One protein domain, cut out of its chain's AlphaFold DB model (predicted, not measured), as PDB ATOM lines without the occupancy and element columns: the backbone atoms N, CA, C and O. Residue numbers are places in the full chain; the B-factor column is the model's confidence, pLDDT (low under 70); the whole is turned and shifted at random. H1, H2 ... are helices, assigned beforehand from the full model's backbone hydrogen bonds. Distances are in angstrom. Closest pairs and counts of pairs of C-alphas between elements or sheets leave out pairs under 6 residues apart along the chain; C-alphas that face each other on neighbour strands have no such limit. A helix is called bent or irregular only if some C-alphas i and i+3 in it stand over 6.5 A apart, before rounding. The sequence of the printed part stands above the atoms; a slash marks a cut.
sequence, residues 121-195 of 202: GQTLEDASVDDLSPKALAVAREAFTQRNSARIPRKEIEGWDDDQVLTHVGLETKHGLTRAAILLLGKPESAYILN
ATOM      1  N   GLY A 121      72.077 -33.604 -75.041       84.00
ATOM      2  CA  GLY A 121      70.953 -32.820 -74.524       84.00
ATOM      3  C   GLY A 121      70.131 -33.484 -73.409       84.00
ATOM      4  O   GLY A 121      69.263 -32.830 -72.831       84.00
ATOM      5  N   GLN A 122      70.378 -34.756 -73.073       85.56
ATOM      6  CA  GLN A 122      69.704 -35.422 -71.949       85.56
ATOM      7  C   GLN A 122      70.143 -34.826 -70.611       85.56
ATOM      8  O   GLN A 122      71.335 -34.621 -70.386       85.56
ATOM      9  N   THR A 123      69.187 -34.600 -69.709       87.38
ATOM     10  CA  THR A 123      69.457 -34.133 -68.346       87.38
ATOM     11  C   THR A 123      69.865 -35.267 -67.414       87.38
ATOM     12  O   THR A 123      69.447 -36.412 -67.587       87.38
ATOM     13  N   LEU A 124      70.686 -34.937 -66.422       85.06
ATOM     14  CA  LEU A 124      71.174 -35.839 -65.385       85.06
ATOM     15  C   LEU A 124      70.563 -35.423 -64.044       85.06
ATOM     16  O   LEU A 124      70.787 -34.304 -63.596       85.06
ATOM     17  N   GLU A 125      69.796 -36.314 -63.413       81.56
ATOM     18  CA  GLU A 125      69.118 -36.021 -62.137       81.56
ATOM     19  C   GLU A 125      70.102 -35.873 -60.965       81.56
ATOM     20  O   GLU A 125      69.874 -35.061 -60.074       81.56
ATOM     21  N   ASP A 126      71.220 -36.606 -61.002       83.19
ATOM     22  CA  ASP A 126      72.241 -36.611 -59.944       83.19
ATOM     23  C   ASP A 126      73.349 -35.560 -60.154       83.19
ATOM     24  O   ASP A 126      74.309 -35.518 -59.388       83.19
ATOM     25  N   ALA A 127      73.261 -34.740 -61.208       87.62
ATOM     26  CA  ALA A 127      74.278 -33.747 -61.541       87.62
ATOM     27  C   ALA A 127      73.957 -32.379 -60.936       87.62
ATOM     28  O   ALA A 127      72.850 -31.859 -61.086       87.62
ATOM     29  N   SER A 128      74.967 -31.751 -60.342       90.00
ATOM     30  CA  SER A 128      74.872 -30.415 -59.757       90.00
ATOM     31  C   SER A 128      75.989 -29.496 -60.248       90.00
ATOM     32  O   SER A 128      76.967 -29.936 -60.851       90.00
ATOM     33  N   VAL A 129      75.878 -28.195 -59.973       87.88
ATOM     34  CA  VAL A 129      76.944 -27.227 -60.294       87.88
ATOM     35  C   VAL A 129      78.248 -27.562 -59.558       87.88
ATOM     36  O   VAL A 129      79.333 -27.298 -60.078       87.88
ATOM     37  N   ASP A 130      78.172 -28.239 -58.406       90.25
ATOM     38  CA  ASP A 130      79.343 -28.710 -57.661       90.25
ATOM     39  C   ASP A 130      80.142 -29.782 -58.415       90.25
ATOM     40  O   ASP A 130      81.322 -29.990 -58.122       90.25
ATOM     41  N   ASP A 131      79.554 -30.429 -59.417       89.75
ATOM     42  CA  ASP A 131      80.234 -31.378 -60.298       89.75
ATOM     43  C   ASP A 131      81.028 -30.689 -61.414       89.75
ATOM     44  O   ASP A 131      81.798 -31.334 -62.130       89.75
ATOM     45  N   LEU A 132      80.882 -29.371 -61.564       92.25
ATOM     46  CA  LEU A 132      81.543 -28.590 -62.600       92.25
ATOM     47  C   LEU A 132      82.860 -27.993 -62.097       92.25
ATOM     48  O   LEU A 132      83.012 -27.554 -60.958       92.25
ATOM     49  N   SER A 133      83.857 -27.967 -62.975       93.81
ATOM     50  CA  SER A 133      85.143 -27.326 -62.741       93.81
ATOM     51  C   SER A 133      84.992 -25.806 -62.857       93.81
ATOM     52  O   SER A 133      84.716 -25.308 -63.954       93.81
ATOM     53  N   PRO A 134      85.282 -25.025 -61.795       91.75
ATOM     54  CA  PRO A 134      85.203 -23.563 -61.855       91.75
ATOM     55  C   PRO A 134      86.105 -22.962 -62.941       91.75
ATOM     56  O   PRO A 134      85.782 -21.945 -63.553       91.75
ATOM     57  N   LYS A 135      87.239 -23.620 -63.231       92.62
ATOM     58  CA  LYS A 135      88.143 -23.217 -64.316       92.62
ATOM     59  C   LYS A 135      87.496 -23.407 -65.689       92.62
ATOM     60  O   LYS A 135      87.617 -22.525 -66.532       92.62
ATOM     61  N   ALA A 136      86.826 -24.538 -65.912       91.62
ATOM     62  CA  ALA A 136      86.147 -24.810 -67.177       91.62
ATOM     63  C   ALA A 136      84.959 -23.861 -67.378       91.62
ATOM     64  O   ALA A 136      84.768 -23.338 -68.474       91.62
ATOM     65  N   LEU A 137      84.225 -23.562 -66.305       92.06
ATOM     66  CA  LEU A 137      83.117 -22.615 -66.333       92.06
ATOM     67  C   LEU A 137      83.571 -21.192 -66.691       92.06
ATOM     68  O   LEU A 137      82.957 -20.540 -67.535       92.06
ATOM     69  N   ALA A 138      84.696 -20.735 -66.132       91.62
ATOM     70  CA  ALA A 138      85.290 -19.448 -66.497       91.62
ATOM     71  C   ALA A 138      85.680 -19.389 -67.987       91.62
ATOM     72  O   ALA A 138      85.421 -18.390 -68.660       91.62
ATOM     73  N   VAL A 139      86.248 -20.477 -68.525       93.00
ATOM     74  CA  VAL A 139      86.575 -20.590 -69.957       93.00
ATOM     75  C   VAL A 139      85.309 -20.565 -70.816       93.00
ATOM     76  O   VAL A 139      85.270 -19.857 -71.822       93.00
ATOM     77  N   ALA A 140      84.259 -21.282 -70.415       90.94
ATOM     78  CA  ALA A 140      82.982 -21.296 -71.123       90.94
ATOM     79  C   ALA A 140      82.319 -19.911 -71.147       90.94
ATOM     80  O   ALA A 140      81.849 -19.475 -72.199       90.94
ATOM     81  N   ARG A 141      82.348 -19.190 -70.020       92.75
ATOM     82  CA  ARG A 141      81.836 -17.817 -69.902       92.75
ATOM     83  C   ARG A 141      82.581 -16.856 -70.830       92.75
ATOM     84  O   ARG A 141      81.944 -16.086 -71.549       92.75
ATOM     85  N   GLU A 142      83.912 -16.920 -70.872       92.44
ATOM     86  CA  GLU A 142      84.709 -16.087 -71.783       92.44
ATOM     87  C   GLU A 142      84.434 -16.446 -73.252       92.44
ATOM     88  O   GLU A 142      84.190 -15.557 -74.069       92.44
ATOM     89  N   ALA A 143      84.383 -17.738 -73.596       90.94
ATOM     90  CA  ALA A 143      84.077 -18.190 -74.954       90.94
ATOM     91  C   ALA A 143      82.675 -17.746 -75.412       90.94
ATOM     92  O   ALA A 143      82.501 -17.274 -76.541       90.94
ATOM     93  N   PHE A 144      81.674 -17.841 -74.531       91.88
ATOM     94  CA  PHE A 144      80.321 -17.356 -74.794       91.88
ATOM     95  C   PHE A 144      80.288 -15.834 -74.965       91.88
ATOM     96  O   PHE A 144      79.638 -15.339 -75.888       91.88
ATOM     97  N   THR A 145      81.031 -15.100 -74.133       91.44
ATOM     98  CA  THR A 145      81.169 -13.638 -74.219       91.44
ATOM     99  C   THR A 145      81.760 -13.217 -75.556       91.44
ATOM    100  O   THR A 145      81.207 -12.352 -76.233       91.44
ATOM    101  N   GLN A 146      82.851 -13.853 -75.983       90.50
ATOM    102  CA  GLN A 146      83.492 -13.550 -77.261       90.50
ATOM    103  C   GLN A 146      82.549 -13.833 -78.435       90.50
ATOM    104  O   GLN A 146      82.358 -12.970 -79.296       90.50
ATOM    105  N   ARG A 147      81.889 -15.001 -78.426       90.38
ATOM    106  CA  ARG A 147      80.953 -15.424 -79.479       90.38
ATOM    107  C   ARG A 147      79.712 -14.532 -79.580       90.38
ATOM    108  O   ARG A 147      79.199 -14.344 -80.681       90.38
ATOM    109  N   ASN A 148      79.229 -13.988 -78.463       89.56
ATOM    110  CA  ASN A 148      78.004 -13.183 -78.407       89.56
ATOM    111  C   ASN A 148      78.248 -11.680 -78.216       89.56
ATOM    112  O   ASN A 148      77.288 -10.932 -78.051       89.56
ATOM    113  N   SER A 149      79.497 -11.222 -78.309       86.62
ATOM    114  CA  SER A 149      79.899  -9.820 -78.111       86.62
ATOM    115  C   SER A 149      79.148  -8.810 -78.991       86.62
ATOM    116  O   SER A 149      78.967  -7.661 -78.595       86.62
ATOM    117  N   ALA A 150      78.663  -9.233 -80.163       87.75
ATOM    118  CA  ALA A 150      77.846  -8.407 -81.056       87.75
ATOM    119  C   ALA A 150      76.378  -8.255 -80.608       87.75
ATOM    120  O   ALA A 150      75.677  -7.376 -81.103       87.75
ATOM    121  N   ARG A 151      75.888  -9.134 -79.726       89.44
ATOM    122  CA  ARG A 151      74.477  -9.208 -79.302       89.44
ATOM    123  C   ARG A 151      74.280  -8.832 -77.840       89.44
ATOM    124  O   ARG A 151      73.245  -8.266 -77.513       89.44
ATOM    125  N   ILE A 152      75.241  -9.170 -76.983       89.50
ATOM    126  CA  ILE A 152      75.131  -9.031 -75.532       89.50
ATOM    127  C   ILE A 152      76.375  -8.289 -75.022       89.50
ATOM    128  O   ILE A 152      77.501  -8.724 -75.293       89.50
ATOM    129  N   PRO A 153      76.212  -7.171 -74.293       90.12
ATOM    130  CA  PRO A 153      77.324  -6.468 -73.670       90.12
ATOM    131  C   PRO A 153      78.080  -7.361 -72.683       90.12
ATOM    132  O   PRO A 153      77.485  -8.019 -71.836       90.12
ATOM    133  N   ARG A 154      79.416  -7.304 -72.709       90.06
ATOM    134  CA  ARG A 154      80.279  -8.072 -71.791       90.06
ATOM    135  C   ARG A 154      79.915  -7.889 -70.313       90.06
ATOM    136  O   ARG A 154      79.857  -8.867 -69.581       90.06
ATOM    137  N   LYS A 155      79.608  -6.654 -69.902       89.12
ATOM    138  CA  LYS A 155      79.203  -6.332 -68.521       89.12
ATOM    139  C   LYS A 155      77.941  -7.066 -68.068       89.12
ATOM    140  O   LYS A 155      77.777  -7.293 -66.879       89.12
ATOM    141  N   GLU A 156      77.046  -7.386 -68.999       90.38
ATOM    142  CA  GLU A 156      75.818  -8.118 -68.694       90.38
ATOM    143  C   GLU A 156      76.145  -9.581 -68.380       90.38
ATOM    144  O   GLU A 156      75.745 -10.084 -67.338       90.38
ATOM    145  N   ILE A 157      76.982 -10.213 -69.209       87.94
ATOM    146  CA  ILE A 157      77.424 -11.605 -69.025       87.94
ATOM    147  C   ILE A 157      78.301 -11.759 -67.771       87.94
ATOM    148  O   ILE A 157      78.245 -12.777 -67.085       87.94
ATOM    149  N   GLU A 158      79.118 -10.756 -67.449       88.31
ATOM    150  CA  GLU A 158      79.912 -10.722 -66.210       88.31
ATOM    151  C   GLU A 158      79.042 -10.589 -64.951       88.31
ATOM    152  O   GLU A 158      79.471 -11.002 -63.877       88.31
ATOM    153  N   GLY A 159      77.832 -10.035 -65.076       89.31
ATOM    154  CA  GLY A 159      76.877  -9.905 -63.975       89.31
ATOM    155  C   GLY A 159      76.044 -11.159 -63.711       89.31
ATOM    156  O   GLY A 159      75.336 -11.195 -62.707       89.31
ATOM    157  N   TRP A 160      76.102 -12.159 -64.592       92.00
ATOM    158  CA  TRP A 160      75.343 -13.396 -64.436       92.00
ATOM    159  C   TRP A 160      75.960 -14.316 -63.386       92.00
ATOM    160  O   TRP A 160      77.184 -14.451 -63.323       92.00
ATOM    161  N   ASP A 161      75.123 -15.010 -62.624       91.62
ATOM    162  CA  ASP A 161      75.574 -16.154 -61.832       91.62
ATOM    163  C   ASP A 161      75.901 -17.361 -62.736       91.62
ATOM    164  O   ASP A 161      75.920 -17.267 -63.972       91.62
ATOM    165  N   ASP A 162      76.307 -18.469 -62.127       90.12
ATOM    166  CA  ASP A 162      76.746 -19.656 -62.858       90.12
ATOM    167  C   ASP A 162      75.572 -20.383 -63.532       90.12
ATOM    168  O   ASP A 162      75.686 -20.738 -64.708       90.12
ATOM    169  N   ASP A 163      74.422 -20.482 -62.863       90.31
ATOM    170  CA  ASP A 163      73.192 -21.097 -63.392       90.31
ATOM    171  C   ASP A 163      72.660 -20.328 -64.613       90.31
ATOM    172  O   ASP A 163      72.278 -20.898 -65.643       90.31
ATOM    173  N   GLN A 164      72.693 -18.994 -64.553       91.88
ATOM    174  CA  GLN A 164      72.326 -18.132 -65.672       91.88
ATOM    175  C   GLN A 164      73.240 -18.365 -66.873       91.88
ATOM    176  O   GLN A 164      72.750 -18.511 -67.996       91.88
ATOM    177  N   VAL A 165      74.559 -18.450 -66.667       91.88
ATOM    178  CA  VAL A 165      75.488 -18.769 -67.761       91.88
ATOM    179  C   VAL A 165      75.202 -20.143 -68.342       91.88
ATOM    180  O   VAL A 165      75.107 -20.265 -69.563       91.88
ATOM    181  N   LEU A 166      75.042 -21.166 -67.508       93.44
ATOM    182  CA  LEU A 166      74.791 -22.529 -67.969       93.44
ATOM    183  C   LEU A 166      73.488 -22.619 -68.768       93.44
ATOM    184  O   LEU A 166      73.466 -23.225 -69.844       93.44
ATOM    185  N   THR A 167      72.439 -21.932 -68.318       93.62
ATOM    186  CA  THR A 167      71.160 -21.827 -69.029       93.62
ATOM    187  C   THR A 167      71.317 -21.104 -70.370       93.62
ATOM    188  O   THR A 167      70.839 -21.584 -71.399       93.62
ATOM    189  N   HIS A 168      72.026 -19.970 -70.408       91.31
ATOM    190  CA  HIS A 168      72.240 -19.200 -71.640       91.31
ATOM    191  C   HIS A 168      73.123 -19.919 -72.667       91.31
ATOM    192  O   HIS A 168      72.925 -19.752 -73.873       91.31
ATOM    193  N   VAL A 169      74.081 -20.728 -72.210       91.00
ATOM    194  CA  VAL A 169      74.921 -21.575 -73.072       91.00
ATOM    195  C   VAL A 169      74.151 -22.819 -73.548       91.00
ATOM    196  O   VAL A 169      74.529 -23.419 -74.554       91.00
ATOM    197  N   GLY A 170      73.043 -23.175 -72.886       90.19
ATOM    198  CA  GLY A 170      72.225 -24.350 -73.198       90.19
ATOM    199  C   GLY A 170      72.741 -25.643 -72.564       90.19
ATOM    200  O   GLY A 170      72.442 -26.727 -73.056       90.19
ATOM    201  N   LEU A 171      73.544 -25.532 -71.505       93.38
ATOM    202  CA  LEU A 171      74.079 -26.665 -70.747       93.38
ATOM    203  C   LEU A 171      73.203 -27.028 -69.545       93.38
ATOM    204  O   LEU A 171      73.292 -28.147 -69.042       93.38
ATOM    205  N   GLU A 172      72.312 -26.128 -69.144       93.06
ATOM    206  CA  GLU A 172      71.304 -26.345 -68.114       93.06
ATOM    207  C   GLU A 172      69.898 -26.106 -68.666       93.06
ATOM    208  O   GLU A 172      69.667 -25.234 -69.507       93.06
ATOM    209  N   THR A 173      68.944 -26.903 -68.192       88.44
ATOM    210  CA  THR A 173      67.521 -26.731 -68.480       88.44
ATOM    211  C   THR A 173      66.730 -26.699 -67.175       88.44
ATOM    212  O   THR A 173      67.245 -27.027 -66.113       88.44
ATOM    213  N   LYS A 174      65.421 -26.431 -67.252       85.19
ATOM    214  CA  LYS A 174      64.507 -26.527 -66.097       85.19
ATOM    215  C   LYS A 174      64.509 -27.891 -65.381       85.19
ATOM    216  O   LYS A 174      63.937 -28.004 -64.304       85.19
ATOM    217  N   HIS A 175      65.048 -28.929 -66.022       83.75
ATOM    218  CA  HIS A 175      65.134 -30.289 -65.495       83.75
ATOM    219  C   HIS A 175      66.528 -30.638 -64.950       83.75
ATOM    220  O   HIS A 175      66.727 -31.769 -64.521       83.75
ATOM    221  N   GLY A 176      67.476 -29.696 -64.971       90.06
ATOM    222  CA  GLY A 176      68.840 -29.875 -64.482       90.06
ATOM    223  C   GLY A 176      69.900 -29.774 -65.577       90.06
ATOM    224  O   GLY A 176      69.627 -29.379 -66.721       90.06
ATOM    225  N   LEU A 177      71.125 -30.146 -65.204       92.81
ATOM    226  CA  LEU A 177      72.289 -30.128 -66.081       92.81
ATOM    227  C   LEU A 177      72.199 -31.213 -67.151       92.81
ATOM    228  O   LEU A 177      71.775 -32.342 -66.904       92.81
ATOM    229  N   THR A 178      72.632 -30.867 -68.355       91.88
ATOM    230  CA  THR A 178      72.713 -31.795 -69.486       91.88
ATOM    231  C   THR A 178      73.990 -32.636 -69.429       91.88
ATOM    232  O   THR A 178      74.990 -32.245 -68.824       91.88
ATOM    233  N   ARG A 179      74.015 -33.775 -70.126       89.50
ATOM    234  CA  ARG A 179      75.240 -34.573 -70.303       89.50
ATOM    235  C   ARG A 179      76.365 -33.770 -70.949       89.50
ATOM    236  O   ARG A 179      77.524 -33.961 -70.589       89.50
ATOM    237  N   ALA A 180      76.036 -32.836 -71.845       90.88
ATOM    238  CA  ALA A 180      76.997 -31.893 -72.410       90.88
ATOM    239  C   ALA A 180      77.679 -31.029 -71.336       90.88
ATOM    240  O   ALA A 180      78.874 -30.761 -71.451       90.88
ATOM    241  N   ALA A 181      76.953 -30.619 -70.290       92.88
ATOM    242  CA  ALA A 181      77.504 -29.817 -69.199       92.88
ATOM    243  C   ALA A 181      78.618 -30.570 -68.468       92.88
ATOM    244  O   ALA A 181      79.721 -30.050 -68.324       92.88
ATOM    245  N   ILE A 182      78.356 -31.822 -68.087       91.75
ATOM    246  CA  ILE A 182      79.344 -32.681 -67.421       91.75
ATOM    247  C   ILE A 182      80.493 -33.032 -68.368       91.75
ATOM    248  O   ILE A 182      81.649 -33.022 -67.961       91.75
ATOM    249  N   LEU A 183      80.209 -33.274 -69.647       89.62
ATOM    250  CA  LEU A 183      81.242 -33.611 -70.624       89.62
ATOM    251  C   LEU A 183      82.226 -32.459 -70.878       89.62
ATOM    252  O   LEU A 183      83.422 -32.689 -71.036       89.62
ATOM    253  N   LEU A 184      81.722 -31.227 -70.962       91.31
ATOM    254  CA  LEU A 184      82.523 -30.055 -71.316       91.31
ATOM    255  C   LEU A 184      83.127 -29.366 -70.094       91.31
ATOM    256  O   LEU A 184      84.241 -28.847 -70.171       91.31
ATOM    257  N   LEU A 185      82.370 -29.308 -68.998       93.75
ATOM    258  CA  LEU A 185      82.689 -28.499 -67.824       93.75
ATOM    259  C   LEU A 185      82.873 -29.331 -66.556       93.75
ATOM    260  O   LEU A 185      83.275 -28.767 -65.543       93.75
ATOM    261  N   GLY A 186      82.591 -30.634 -66.584       90.75
ATOM    262  CA  GLY A 186      82.671 -31.503 -65.416       90.75
ATOM    263  C   GLY A 186      84.084 -31.637 -64.857       90.75
ATOM    264  O   GLY A 186      85.094 -31.514 -65.557       90.75
ATOM    265  N   LYS A 187      84.158 -31.901 -63.556       90.19
ATOM    266  CA  LYS A 187      85.386 -32.332 -62.896       90.19
ATOM    267  C   LYS A 187      85.735 -33.765 -63.329       90.19
ATOM    268  O   LYS A 187      84.822 -34.551 -63.591       90.19
ATOM    269  N   PRO A 188      87.024 -34.151 -63.355       84.19
ATOM    270  CA  PRO A 188      87.420 -35.535 -63.625       84.19
ATOM    271  C   PRO A 188      86.711 -36.548 -62.714       84.19
ATOM    272  O   PRO A 188      86.348 -37.637 -63.152       84.19
ATOM    273  N   GLU A 189      86.467 -36.173 -61.458       84.69
ATOM    274  CA  GLU A 189      85.802 -37.003 -60.458       84.69
ATOM    275  C   GLU A 189      84.307 -37.204 -60.733       84.69
ATOM    276  O   GLU A 189      83.747 -38.170 -60.233       84.69
ATOM    277  N   SER A 190      83.668 -36.350 -61.538       84.62
ATOM    278  CA  SER A 190      82.234 -36.416 -61.858       84.62
ATOM    279  C   SER A 190      81.941 -37.234 -63.127       84.62
ATOM    280  O   SER A 190      80.791 -37.372 -63.539       84.62
ATOM    281  N   ALA A 191      82.962 -37.849 -63.739       78.94
ATOM    282  CA  ALA A 191      82.811 -38.683 -64.934       78.94
ATOM    283  C   ALA A 191      81.892 -39.905 -64.724       78.94
ATOM    284  O   ALA A 191      81.272 -40.385 -65.676       78.94
ATOM    285  N   TYR A 192      81.752 -40.394 -63.484       80.62
ATOM    286  CA  TYR A 192      80.860 -41.517 -63.161       80.62
ATOM    287  C   TYR A 192      79.381 -41.209 -63.444       80.62
ATOM    288  O   TYR A 192      78.605 -42.138 -63.674       80.62
ATOM    289  N   ILE A 193      78.995 -39.929 -63.481       82.94
ATOM    290  CA  ILE A 193      77.616 -39.484 -63.731       82.94
ATOM    291  C   ILE A 193      77.199 -39.772 -65.194       82.94
ATOM    292  O   ILE A 193      76.015 -39.870 -65.510       82.94
ATOM    293  N   LEU A 194      78.159 -39.995 -66.103       77.06
ATOM    294  CA  LEU A 194      77.910 -40.315 -67.519       77.06
ATOM    295  C   LEU A 194      77.695 -41.824 -67.806       77.06
ATOM    296  O   LEU A 194      77.452 -42.215 -68.951       77.06
ATOM    297  N   ASN A 195      77.753 -42.695 -66.794       66.50
ATOM    298  CA  ASN A 195      77.567 -44.151 -66.918       66.50
ATOM    299  C   ASN A 195      76.137 -44.492 -67.422       66.50
ATOM    300  O   ASN A 195      75.178 -43.913 -66.910       66.50
TER     301      ASN A 195
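Overview. This is residues 121 to 195 of the 202 residues of the protein "ATP-binding protein" of Coriobacteriaceae bacterium (UniProt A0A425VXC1). A helical hairpin, H4 and H5, meets one end of the long helix H1 through H4, while short H2 sits near H1's other end and H3 beside H1. The 75 printed residues hold five named helices, H1 to H5 in order, and no named strand: all helix. The whole is compact, radius of gyration of the C-alphas 12.3 A, yet elongated, spanning 38 by 24 by 17 A.

Along the chain. Residues 121 to 133 hold no named element. H1, residues 134 to 148, begins at C-alpha (85.203, -23.563, -61.855) and is 20.8 A long. H2 is residues 154 to 158, 6.2 A; H3 162 to 169, 10.6 A; H4 179 to 185, 9.9 A. H5, residues 188 to 194, 11.3 A, ends at C-alpha (77.910, -40.315, -67.519); it is irregular, C-alphas 189 and 192 being 7.2 A apart.

Arrangement. H1 touches H4 with residues 136 to 140 alone, about perpendicular at 82 degrees; the closest C-alphas, Ala 136 and Leu 185, are 5.1 A apart. H1 only just touches H3, with 3 pairs of C-alphas within 8 A, closest Arg 141 and Val 165, 6.8 A. The hairpin H4 and H5 has a shallow tilt of 10 degrees, opposite ways, closest C-alphas Arg 179 and Leu 194, 6.9 A. Every O i to N i+4 pair is within hydrogen-bond range in H1, H2, H3 and H4; H5 has 0 of 3, but 3 of 4 O i to N i+3 pairs.

Size, cuts and confidence. The C-alphas farthest apart, Ala 150 and Asn 195, are 38.4 A apart. The printed part has no cut and no long link; residue 195 is under pLDDT 70.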